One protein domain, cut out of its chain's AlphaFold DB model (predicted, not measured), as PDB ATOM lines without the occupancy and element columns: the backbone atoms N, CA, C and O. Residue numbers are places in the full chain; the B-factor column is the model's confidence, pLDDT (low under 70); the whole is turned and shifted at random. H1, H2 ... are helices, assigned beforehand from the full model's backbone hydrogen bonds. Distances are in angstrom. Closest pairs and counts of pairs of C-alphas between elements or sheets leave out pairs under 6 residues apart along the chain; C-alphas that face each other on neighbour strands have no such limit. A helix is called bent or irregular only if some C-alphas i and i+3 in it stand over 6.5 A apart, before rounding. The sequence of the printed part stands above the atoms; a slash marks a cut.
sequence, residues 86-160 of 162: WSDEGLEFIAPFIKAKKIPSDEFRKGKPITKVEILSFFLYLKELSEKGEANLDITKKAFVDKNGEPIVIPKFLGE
ATOM      1  N   TRP A  86     -40.435 -88.572  64.528       91.31
ATOM      2  CA  TRP A  86     -39.416 -88.727  63.507       91.31
ATOM      3  C   TRP A  86     -38.258 -87.762  63.752       91.31
ATOM      4  O   TRP A  86     -38.491 -86.584  64.041       91.31
ATOM      5  N   SER A  87     -37.029 -88.253  63.596       91.75
ATOM      6  CA  SER A  87     -35.866 -87.386  63.406       91.75
ATOM      7  C   SER A  87     -35.794 -86.876  61.966       91.75
ATOM      8  O   SER A  87     -36.501 -87.369  61.080       91.75
ATOM      9  N   ASP A  88     -34.911 -85.910  61.726       91.69
ATOM     10  CA  ASP A  88     -34.636 -85.440  60.368       91.69
ATOM     11  C   ASP A  88     -34.000 -86.565  59.535       91.69
ATOM     12  O   ASP A  88     -34.458 -86.854  58.431       91.69
ATOM     13  N   GLU A  89     -33.058 -87.314  60.112       91.50
ATOM     14  CA  GLU A  89     -32.403 -88.450  59.461       91.50
ATOM     15  C   GLU A  89     -33.378 -89.585  59.122       91.50
ATOM     16  O   GLU A  89     -33.232 -90.242  58.092       91.50
ATOM     17  N   GLY A  90     -34.371 -89.838  59.978       90.38
ATOM     18  CA  GLY A  90     -35.400 -90.849  59.738       90.38
ATOM     19  C   GLY A  90     -36.311 -90.479  58.569       90.38
ATOM     20  O   GLY A  90     -36.600 -91.331  57.725       90.38
ATOM     21  N   LEU A  91     -36.722 -89.207  58.485       91.06
ATOM     22  CA  LEU A  91     -37.534 -88.695  57.375       91.06
ATOM     23  C   LEU A  91     -36.757 -88.686  56.061       91.06
ATOM     24  O   LEU A  91     -37.291 -89.121  55.042       91.06
ATOM     25  N   GLU A  92     -35.504 -88.234  56.082       91.25
ATOM     26  CA  GLU A  92     -34.626 -88.257  54.910       91.25
ATOM     27  C   GLU A  92     -34.418 -89.681  54.400       91.25
ATOM     28  O   GLU A  92     -34.521 -89.928  53.197       91.25
ATOM     29  N   PHE A  93     -34.201 -90.632  55.313       90.50
ATOM     30  CA  PHE A  93     -34.024 -92.032  54.959       90.50
ATOM     31  C   PHE A  93     -35.255 -92.611  54.259       90.50
ATOM     32  O   PHE A  93     -35.108 -93.258  53.229       90.50
ATOM     33  N   ILE A  94     -36.469 -92.388  54.775       89.50
ATOM     34  CA  ILE A  94     -37.692 -92.996  54.219       89.50
ATOM     35  C   ILE A  94     -38.295 -92.207  53.038       89.50
ATOM     36  O   ILE A  94     -39.174 -92.712  52.335       89.50
ATOM     37  N   ALA A  95     -37.821 -90.989  52.764       89.88
ATOM     38  CA  ALA A  95     -38.344 -90.138  51.692       89.88
ATOM     39  C   ALA A  95     -38.393 -90.812  50.299       89.88
ATOM     40  O   ALA A  95     -39.423 -90.678  49.619       89.88
ATOM     41  N   PRO A  96     -37.372 -91.577  49.849       89.88
ATOM     42  CA  PRO A  96     -37.437 -92.273  48.564       89.88
ATOM     43  C   PRO A  96     -38.556 -93.320  48.518       89.88
ATOM     44  O   PRO A  96     -39.240 -93.444  47.500       89.88
ATOM     45  N   PHE A  97     -38.798 -94.029  49.624       88.19
ATOM     46  CA  PHE A  97     -39.870 -95.018  49.739       88.19
ATOM     47  C   PHE A  97     -41.254 -94.381  49.683       88.19
ATOM     48  O   PHE A  97     -42.102 -94.838  48.914       88.19
ATOM     49  N   ILE A  98     -41.465 -93.293  50.431       86.94
ATOM     50  CA  ILE A  98     -42.719 -92.523  50.408       86.94
ATOM     51  C   ILE A  98     -43.037 -92.099  48.971       86.94
ATOM     52  O   ILE A  98     -44.148 -92.320  48.486       86.94
ATOM     53  N   LYS A  99     -42.035 -91.567  48.254       89.00
ATOM     54  CA  LYS A  99     -42.172 -91.164  46.849       89.00
ATOM     55  C   LYS A  99     -42.484 -92.351  45.933       89.00
ATOM     56  O   LYS A  99     -43.406 -92.263  45.125       89.00
ATOM     57  N   ALA A 100     -41.748 -93.455  46.058       88.44
ATOM     58  CA  ALA A 100     -41.912 -94.638  45.211       88.44
ATOM     59  C   ALA A 100     -43.277 -95.320  45.402       88.44
ATOM     60  O   ALA A 100     -43.900 -95.751  44.431       88.44
ATOM     61  N   LYS A 101     -43.763 -95.392  46.644       85.12
ATOM     62  CA  LYS A 101     -45.052 -96.004  46.999       85.12
ATOM     63  C   LYS A 101     -46.232 -95.029  46.933       85.12
ATOM     64  O   LYS A 101     -47.361 -95.455  47.157       85.12
ATOM     65  N   LYS A 102     -45.990 -93.754  46.591       87.38
ATOM     66  CA  LYS A 102     -46.997 -92.677  46.540       87.38
ATOM     67  C   LYS A 102     -47.794 -92.554  47.846       87.38
ATOM     68  O   LYS A 102     -49.003 -92.331  47.815       87.38
ATOM     69  N   ILE A 103     -47.118 -92.731  48.981       82.19
ATOM     70  CA  ILE A 103     -47.752 -92.600  50.296       82.19
ATOM     71  C   ILE A 103     -48.019 -91.105  50.546       82.19
ATOM     72  O   ILE A 103     -47.147 -90.288  50.225       82.19
ATOM     73  N   PRO A 104     -49.196 -90.714  51.069       80.12
ATOM     74  CA  PRO A 104     -49.491 -89.315  51.353       80.12
ATOM     75  C   PRO A 104     -48.437 -88.693  52.280       80.12
ATOM     76  O   PRO A 104     -48.090 -89.247  53.321       80.12
ATOM     77  N   SER A 105     -47.905 -87.528  51.901       67.69
ATOM     78  CA  SER A 105     -46.831 -86.860  52.654       67.69
ATOM     79  C   SER A 105     -47.277 -86.358  54.028       67.69
ATOM     80  O   SER A 105     -46.452 -85.997  54.861       67.69
ATOM     81  N   ASP A 106     -48.583 -86.311  54.286       77.44
ATOM     82  CA  ASP A 106     -49.148 -85.986  55.586       77.44
ATOM     83  C   ASP A 106     -49.172 -87.155  56.573       77.44
ATOM     84  O   ASP A 106     -49.342 -86.921  57.776       77.44
ATOM     85  N   GLU A 107     -48.931 -88.379  56.094       78.06
ATOM     86  CA  GLU A 107     -48.754 -89.541  56.960       78.06
ATOM     87  C   GLU A 107     -47.475 -89.444  57.795       78.06
ATOM     88  O   GLU A 107     -47.520 -89.868  58.943       78.06
ATOM     89  N   PHE A 108     -46.407 -88.814  57.280       83.00
ATOM     90  CA  PHE A 108     -45.090 -88.707  57.927       83.00
ATOM     91  C   PHE A 108     -44.719 -87.248  58.177       83.00
ATOM     92  O   PHE A 108     -44.480 -86.489  57.237       83.00
ATOM     93  N   ARG A 109     -44.666 -86.822  59.443       83.31
ATOM     94  CA  ARG A 109     -44.377 -85.419  59.784       83.31
ATOM     95  C   ARG A 109     -43.570 -85.274  61.066       83.31
ATOM     96  O   ARG A 109     -43.839 -85.937  62.065       83.31
ATOM     97  N   LYS A 110     -42.645 -84.310  61.059       81.81
ATOM     98  CA  LYS A 110     -41.914 -83.876  62.255       81.81
ATOM     99  C   LYS A 110     -42.886 -83.314  63.299       81.81
ATOM    100  O   LYS A 110     -43.845 -82.623  62.956       81.81
ATOM    101  N   GLY A 111     -42.650 -83.621  64.573       84.12
ATOM    102  CA  GLY A 111     -43.443 -83.097  65.695       84.12
ATOM    103  C   GLY A 111     -44.825 -83.735  65.887       84.12
ATOM    104  O   GLY A 111     -45.528 -83.381  66.833       84.12
ATOM    105  N   LYS A 112     -45.215 -84.707  65.053       88.00
ATOM    106  CA  LYS A 112     -46.389 -85.556  65.287       88.00
ATOM    107  C   LYS A 112     -45.951 -86.880  65.924       88.00
ATOM    108  O   LYS A 112     -44.955 -87.444  65.470       88.00
ATOM    109  N   PRO A 113     -46.679 -87.395  66.935       89.75
ATOM    110  CA  PRO A 113     -46.427 -88.729  67.450       89.75
ATOM    111  C   PRO A 113     -46.513 -89.769  66.336       89.75
ATOM    112  O   PRO A 113     -47.508 -89.822  65.607       89.75
ATOM    113  N   ILE A 114     -45.485 -90.601  66.251       86.38
ATOM    114  CA  ILE A 114     -45.369 -91.676  65.281       86.38
ATOM    115  C   ILE A 114     -46.493 -92.684  65.497       86.38
ATOM    116  O   ILE A 114     -46.751 -93.185  66.598       86.38
ATOM    117  N   THR A 115     -47.147 -93.019  64.402       79.81
ATOM    118  CA  THR A 115     -48.164 -94.053  64.309       79.81
ATOM    119  C   THR A 115     -47.544 -95.411  63.984       79.81
ATOM    120  O   THR A 115     -46.422 -95.536  63.501       79.81
ATOM    121  N   LYS A 116     -48.310 -96.482  64.200       72.56
ATOM    122  CA  LYS A 116     -47.856 -97.841  63.864       72.56
ATOM    123  C   LYS A 116     -47.624 -98.038  62.369       72.56
ATOM    124  O   LYS A 116     -46.773 -98.836  62.004       72.56
ATOM    125  N   VAL A 117     -48.400 -97.345  61.530       72.44
ATOM    126  CA  VAL A 117     -48.251 -97.405  60.070       72.44
ATOM    127  C   VAL A 117     -46.887 -96.847  59.685       72.44
ATOM    128  O   VAL A 117     -46.140 -97.520  58.990       72.44
ATOM    129  N   GLU A 118     -46.515 -95.697  60.248       82.44
ATOM    130  CA  GLU A 118     -45.208 -95.079  60.021       82.44
ATOM    131  C   GLU A 118     -44.045 -95.982  60.469       82.44
ATOM    132  O   GLU A 118     -43.084 -96.157  59.719       82.44
ATOM    133  N   ILE A 119     -44.159 -96.627  61.641       79.62
ATOM    134  CA  ILE A 119     -43.168 -97.608  62.128       79.62
ATOM    135  C   ILE A 119     -43.038 -98.785  61.154       79.62
ATOM    136  O   ILE A 119     -41.932 -99.161  60.779       79.62
ATOM    137  N   LEU A 120     -44.156 -99.380  60.735       73.44
ATOM    138  CA  LEU A 120     -44.137-100.529  59.828       73.44
ATOM    139  C   LEU A 120     -43.567-100.162  58.455       73.44
ATOM    140  O   LEU A 120     -42.745-100.905  57.927       73.44
ATOM    141  N   SER A 121     -43.951 -99.013  57.894       81.69
ATOM    142  CA  SER A 121     -43.407 -98.514  56.627       81.69
ATOM    143  C   SER A 121     -41.893 -98.329  56.688       81.69
ATOM    144  O   SER A 121     -41.201 -98.707  55.745       81.69
ATOM    145  N   PHE A 122     -41.373 -97.807  57.803       85.38
ATOM    146  CA  PHE A 122     -39.934 -97.684  58.029       85.38
ATOM    147  C   PHE A 122     -39.226 -99.032  57.985       85.38
ATOM    148  O   PHE A 122     -38.265 -99.201  57.236       85.38
ATOM    149  N   PHE A 123     -39.708 -99.997  58.769       81.38
ATOM    150  CA  PHE A 123     -39.051-101.296  58.881       81.38
ATOM    151  C   PHE A 123     -39.158-102.126  57.605       81.38
ATOM    152  O   PHE A 123     -38.180-102.766  57.227       81.38
ATOM    153  N   LEU A 124     -40.287-102.066  56.895       79.44
ATOM    154  CA  LEU A 124     -40.429-102.704  55.585       79.44
ATOM    155  C   LEU A 124     -39.423-102.145  54.579       79.44
ATOM    156  O   LEU A 124     -38.786-102.913  53.860       79.44
ATOM    157  N   TYR A 125     -39.251-100.823  54.547       86.62
ATOM    158  CA  TYR A 125     -38.292-100.212  53.637       86.62
ATOM    159  C   TYR A 125     -36.843-100.520  54.018       86.62
ATOM    160  O   TYR A 125     -36.040-100.886  53.162       86.62
ATOM    161  N   LEU A 126     -36.517-100.429  55.310       85.31
ATOM    162  CA  LEU A 126     -35.194-100.773  55.822       85.31
ATOM    163  C   LEU A 126     -34.828-102.221  55.492       85.31
ATOM    164  O   LEU A 126     -33.704-102.479  55.068       85.31
ATOM    165  N   LYS A 127     -35.776-103.151  55.639       81.62
ATOM    166  CA  LYS A 127     -35.587-104.543  55.238       81.62
ATOM    167  C   LYS A 127     -35.290-104.657  53.743       81.62
ATOM    168  O   LYS A 127     -34.294-105.277  53.385       81.62
ATOM    169  N   GLU A 128     -36.115-104.047  52.889       84.56
ATOM    170  CA  GLU A 128     -35.944-104.114  51.430       84.56
ATOM    171  C   GLU A 128     -34.550-103.628  50.998       84.56
ATOM    172  O   GLU A 128     -33.928-104.221  50.117       84.56
ATOM    173  N   LEU A 129     -34.037-102.567  51.627       86.62
ATOM    174  CA  LEU A 129     -32.686-102.072  51.364       86.62
ATOM    175  C   LEU A 129     -31.600-102.967  51.969       86.62
ATOM    176  O   LEU A 129     -30.572-103.194  51.333       86.62
ATOM    177  N   SER A 130     -31.807-103.493  53.176       82.44
ATOM    178  CA  SER A 130     -30.853-104.397  53.826       82.44
ATOM    179  C   SER A 130     -30.653-105.683  53.020       82.44
ATOM    180  O   SER A 130     -29.520-106.134  52.883       82.44
ATOM    181  N   GLU A 131     -31.717-106.257  52.450       85.19
ATOM    182  CA  GLU A 131     -31.642-107.445  51.581       85.19
ATOM    183  C   GLU A 131     -30.852-107.180  50.291       85.19
ATOM    184  O   GLU A 131     -30.233-108.091  49.743       85.19
ATOM    185  N   LYS A 132     -30.829-105.925  49.828       88.50
ATOM    186  CA  LYS A 132     -30.035-105.477  48.675       88.50
ATOM    187  C   LYS A 132     -28.613-105.042  49.051       88.50
ATOM    188  O   LYS A 132     -27.826-104.717  48.168       88.50
ATOM    189  N   GLY A 133     -28.268-105.027  50.341       87.38
ATOM    190  CA  GLY A 133     -26.988-104.507  50.836       87.38
ATOM    191  C   GLY A 133     -26.862-102.980  50.767       87.38
ATOM    192  O   GLY A 133     -25.756-102.451  50.827       87.38
ATOM    193  N   GLU A 134     -27.981-102.265  50.641       87.06
ATOM    194  CA  GLU A 134     -28.041-100.815  50.408       87.06
ATOM    195  C   GLU A 134     -28.282 -99.998  51.692       87.06
ATOM    196  O   GLU A 134     -28.157 -98.774  51.677       87.06
ATOM    197  N   ALA A 135     -28.612-100.644  52.816       82.12
ATOM    198  CA  ALA A 135     -28.823 -99.968  54.096       82.12
ATOM    199  C   ALA A 135     -28.210-100.718  55.280       82.12
ATOM    200  O   ALA A 135     -28.255-101.944  55.364       82.12
ATOM    201  N   ASN A 136     -27.695 -99.945  56.240       81.00
ATOM    202  CA  ASN A 136     -27.260-100.435  57.543       81.00
ATOM    203  C   ASN A 136     -28.368-100.189  58.583       81.00
ATOM    204  O   ASN A 136     -28.897 -99.080  58.689       81.00
ATOM    205  N   LEU A 137     -28.666-101.211  59.393       78.75
ATOM    206  CA  LEU A 137     -29.615-101.163  60.510       78.75
ATOM    207  C   LEU A 137     -29.282-100.093  61.562       78.75
ATOM    208  O   LEU A 137     -30.152 -99.740  62.353       78.75
ATOM    209  N   ASP A 138     -28.076 -99.523  61.566       82.44
ATOM    210  CA  ASP A 138     -27.704 -98.396  62.427       82.44
ATOM    211  C   ASP A 138     -28.626 -97.175  62.271       82.44
ATOM    212  O   ASP A 138     -28.760 -96.397  63.217       82.44
ATOM    213  N   ILE A 139     -29.333 -97.026  61.139       84.75
ATOM    214  CA  ILE A 139     -30.364 -95.987  60.979       84.75
ATOM    215  C   ILE A 139     -31.462 -96.077  62.053       84.75
ATOM    216  O   ILE A 139     -31.965 -95.049  62.496       84.75
ATOM    217  N   THR A 140     -31.771 -97.275  62.560       81.12
ATOM    218  CA  THR A 140     -32.770 -97.488  63.630       81.12
ATOM    219  C   THR A 140     -32.428 -96.762  64.932       81.12
ATOM    220  O   THR A 140     -33.329 -96.425  65.697       81.12
ATOM    221  N   LYS A 141     -31.141 -96.475  65.172       81.50
ATOM    222  CA  LYS A 141     -30.657 -95.773  66.371       81.50
ATOM    223  C   LYS A 141     -30.904 -94.268  66.322       81.50
ATOM    224  O   LYS A 141     -30.853 -93.617  67.359       81.50
ATOM    225  N   LYS A 142     -31.107 -93.722  65.120       88.19
ATOM    226  CA  LYS A 142     -31.211 -92.280  64.876       88.19
ATOM    227  C   LYS A 142     -32.474 -91.868  64.130       88.19
ATOM    228  O   LYS A 142     -32.672 -90.680  63.950       88.19
ATOM    229  N   ALA A 143     -33.315 -92.805  63.689       88.88
ATOM    230  CA  ALA A 143     -34.538 -92.513  62.934       88.88
ATOM    231  C   ALA A 143     -35.666 -91.915  63.792       88.88
ATOM    232  O   ALA A 143     -36.604 -91.313  63.265       88.88
ATOM    233  N   PHE A 144     -35.581 -92.093  65.110       88.00
ATOM    234  CA  PHE A 144     -36.644 -91.762  66.045       88.00
ATOM    235  C   PHE A 144     -36.094 -90.969  67.224       88.00
ATOM    236  O   PHE A 144     -34.998 -91.250  67.708       88.00
ATOM    237  N   VAL A 145     -36.874 -90.004  67.698       87.69
ATOM    238  CA  VAL A 145     -36.562 -89.169  68.861       87.69
ATOM    239  C   VAL A 145     -37.729 -89.137  69.844       87.69
ATOM    240  O   VAL A 145     -38.876 -89.427  69.490       87.69
ATOM    241  N   ASP A 146     -37.437 -88.798  71.094       85.50
ATOM    242  CA  ASP A 146     -38.439 -88.526  72.120       85.50
ATOM    243  C   ASP A 146     -39.082 -87.135  71.931       85.50
ATOM    244  O   ASP A 146     -38.769 -86.382  71.006       85.50
ATOM    245  N   LYS A 147     -39.995 -86.764  72.834       85.25
ATOM    246  CA  LYS A 147     -40.652 -85.443  72.828       85.25
ATOM    247  C   LYS A 147     -39.702 -84.249  73.031       85.25
ATOM    248  O   LYS A 147     -40.119 -83.117  72.801       85.25
ATOM    249  N   ASN A 148     -38.488 -84.485  73.517       85.94
ATOM    250  CA  ASN A 148     -37.452 -83.478  73.737       85.94
ATOM    251  C   ASN A 148     -36.444 -83.432  72.573       85.94
ATOM    252  O   ASN A 148     -35.584 -82.557  72.566       85.94
ATOM    253  N   GLY A 149     -36.561 -84.332  71.590       85.00
ATOM    254  CA  GLY A 149     -35.628 -84.450  70.471       85.00
ATOM    255  C   GLY A 149     -34.443 -85.382  70.737       85.00
ATOM    256  O   GLY A 149     -33.540 -85.443  69.909       85.00
ATOM    257  N   GLU A 150     -34.441 -86.126  71.844       84.38
ATOM    258  CA  GLU A 150     -33.366 -87.067  72.166       84.38
ATOM    259  C   GLU A 150     -33.520 -88.367  71.366       84.38
ATOM    260  O   GLU A 150     -34.620 -88.932  71.347       84.38
ATOM    261  N   PRO A 151     -32.454 -88.892  70.731       81.31
ATOM    262  CA  PRO A 151     -32.518 -90.138  69.976       81.31
ATOM    263  C   PRO A 151     -33.030 -91.312  70.812       81.31
ATOM    264  O   PRO A 151     -32.529 -91.608  71.901       81.31
ATOM    265  N   ILE A 152     -34.006 -92.032  70.264       75.44
ATOM    266  CA  ILE A 152     -34.511 -93.275  70.835       75.44
ATOM    267  C   ILE A 152     -34.007 -94.437  69.994       75.44
ATOM    268  O   ILE A 152     -34.359 -94.604  68.828       75.44
ATOM    269  N   VAL A 153     -33.240 -95.306  70.648       67.94
ATOM    270  CA  VAL A 153     -32.906 -96.616  70.103       67.94
ATOM    271  C   VAL A 153     -34.153 -97.489  70.209       67.94
ATOM    272  O   VAL A 153     -34.474 -98.013  71.279       67.94
ATOM    273  N   ILE A 154     -34.883 -97.625  69.101       63.94
ATOM    274  CA  ILE A 154     -35.859 -98.709  68.969       63.94
ATOM    275  C   ILE A 154     -35.047 -99.998  68.800       63.94
ATOM    276  O   ILE A 154     -34.100 -99.995  68.011       63.94
ATOM    277  N   PRO A 155     -35.359-101.083  69.536       56.38
ATOM    278  CA  PRO A 155     -34.595-102.315  69.466       56.38
ATOM    279  C   PRO A 155     -34.332-102.747  68.033       56.38
ATOM    280  O   PRO A 155     -35.234-102.758  67.192       56.38
ATOM    281  N   LYS A 156     -33.096-103.199  67.824       48.56
ATOM    282  CA  LYS A 156     -32.546-103.813  66.605       48.56
ATOM    283  C   LYS A 156     -33.477-104.867  65.969       48.56
ATOM    284  O   LYS A 156     -33.437-105.123  64.770       48.56
ATOM    285  N   PHE A 157     -34.354-105.422  66.800       42.19
ATOM    286  CA  PHE A 157     -35.239-106.544  66.567       42.19
ATOM    287  C   PHE A 157     -36.171-106.454  65.343       42.19
ATOM    288  O   PHE A 157     -36.414-107.468  64.693       42.19
ATOM    289  N   LEU A 158     -36.695-105.276  64.992       48.44
ATOM    290  CA  LEU A 158     -37.668-105.181  63.892       48.44
ATOM    291  C   LEU A 158     -37.043-105.395  62.498       48.44
ATOM    292  O   LEU A 158     -37.780-105.625  61.547       48.44
ATOM    293  N   GLY A 159     -35.709-105.371  62.376       37.25
ATOM    294  CA  GLY A 159     -34.997-105.668  61.125       37.25
ATOM    295  C   GLY A 159     -34.532-107.121  60.968       37.25
ATOM    296  O   GLY A 159     -34.343-107.565  59.844       37.25
ATOM    297  N   GLU A 160     -34.358-107.878  62.057       36.94
ATOM    298  CA  GLU A 160     -33.771-109.235  62.000       36.94
ATOM    299  C   GLU A 160     -34.812-110.342  61.740       36.94
ATOM    300  O   GLU A 160     -34.443-111.495  61.520       36.94
TER     301      GLU A 160
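This is residues 86 to 160 of the 162 residues of the protein "HTH merR-type domain-containing protein" of Syntrophomonas sp (UniProt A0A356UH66). Two longer helices, H1 and H2, cross near their middles at about a right angle, with the short helices H3 and H4 near H2 and two long loops joining the parts. The 75 printed residues include four named helices, in the order H1, H2, H3, H4, and no named strand; the class is all helix. The whole is compact, with a radius of gyration of the C-alphas of 11.7 A and spans of 34 by 27 by 18 A.

Start with H1, residues 88 to 101, which is irregular: C-alphas 93 and 96 are 7.3 A apart. Its residues 94 to 97 alone only just touch residues 122 to 125 of H2, residues 116 to 131, with 3 pairs of C-alphas within 8 A. The closest C-alphas, of Ile 94 and Phe 122, are 6.4 A apart, and the helices are about perpendicular at 82 degrees. Next look at H3, residues 137 to 141, close but not clearly touching H1 and H2; its closest C-alpha pairs are Gly 90 with Ile 139 and Leu 126 with Leu 137, each 7.3 A. H4, residues 157 to 160, touches H2 at residues 123 to 127 of H2 alone, closest at the C-alphas of Lys 127 and Gly 159, 6.0 A; H1 and H4 are apart. In H2 every O i to N i+4 pair is within hydrogen-bond range, against 8 of 10 in H1 and 0 of 1 in H3, where 2 of 2 O i to N i+3 pairs are; H4 is too short for an i+4 pair.

Find C-alpha 88 at (-34.636, -85.440, 60.368); from there H1 runs 20.0 A to C-alpha 101. H2 begins at C-alpha 116, (-47.856, -97.841, 63.864), and spans 22.5 A. H3 spans 8.0 A, and H4 5.5 A, ending at C-alpha 160, (-33.771, -109.235, 62.000).

The farthest C-alphas, of Lys 132 and Asn 148, are 34.2 A apart. The printed part has no cut; the links H1 to H2 and H3 to H4 are long, and H2 to H3 is tight. Mean pLDDT of the printed part is 80.8, with residue 105 and residues 153 to 160 under 70.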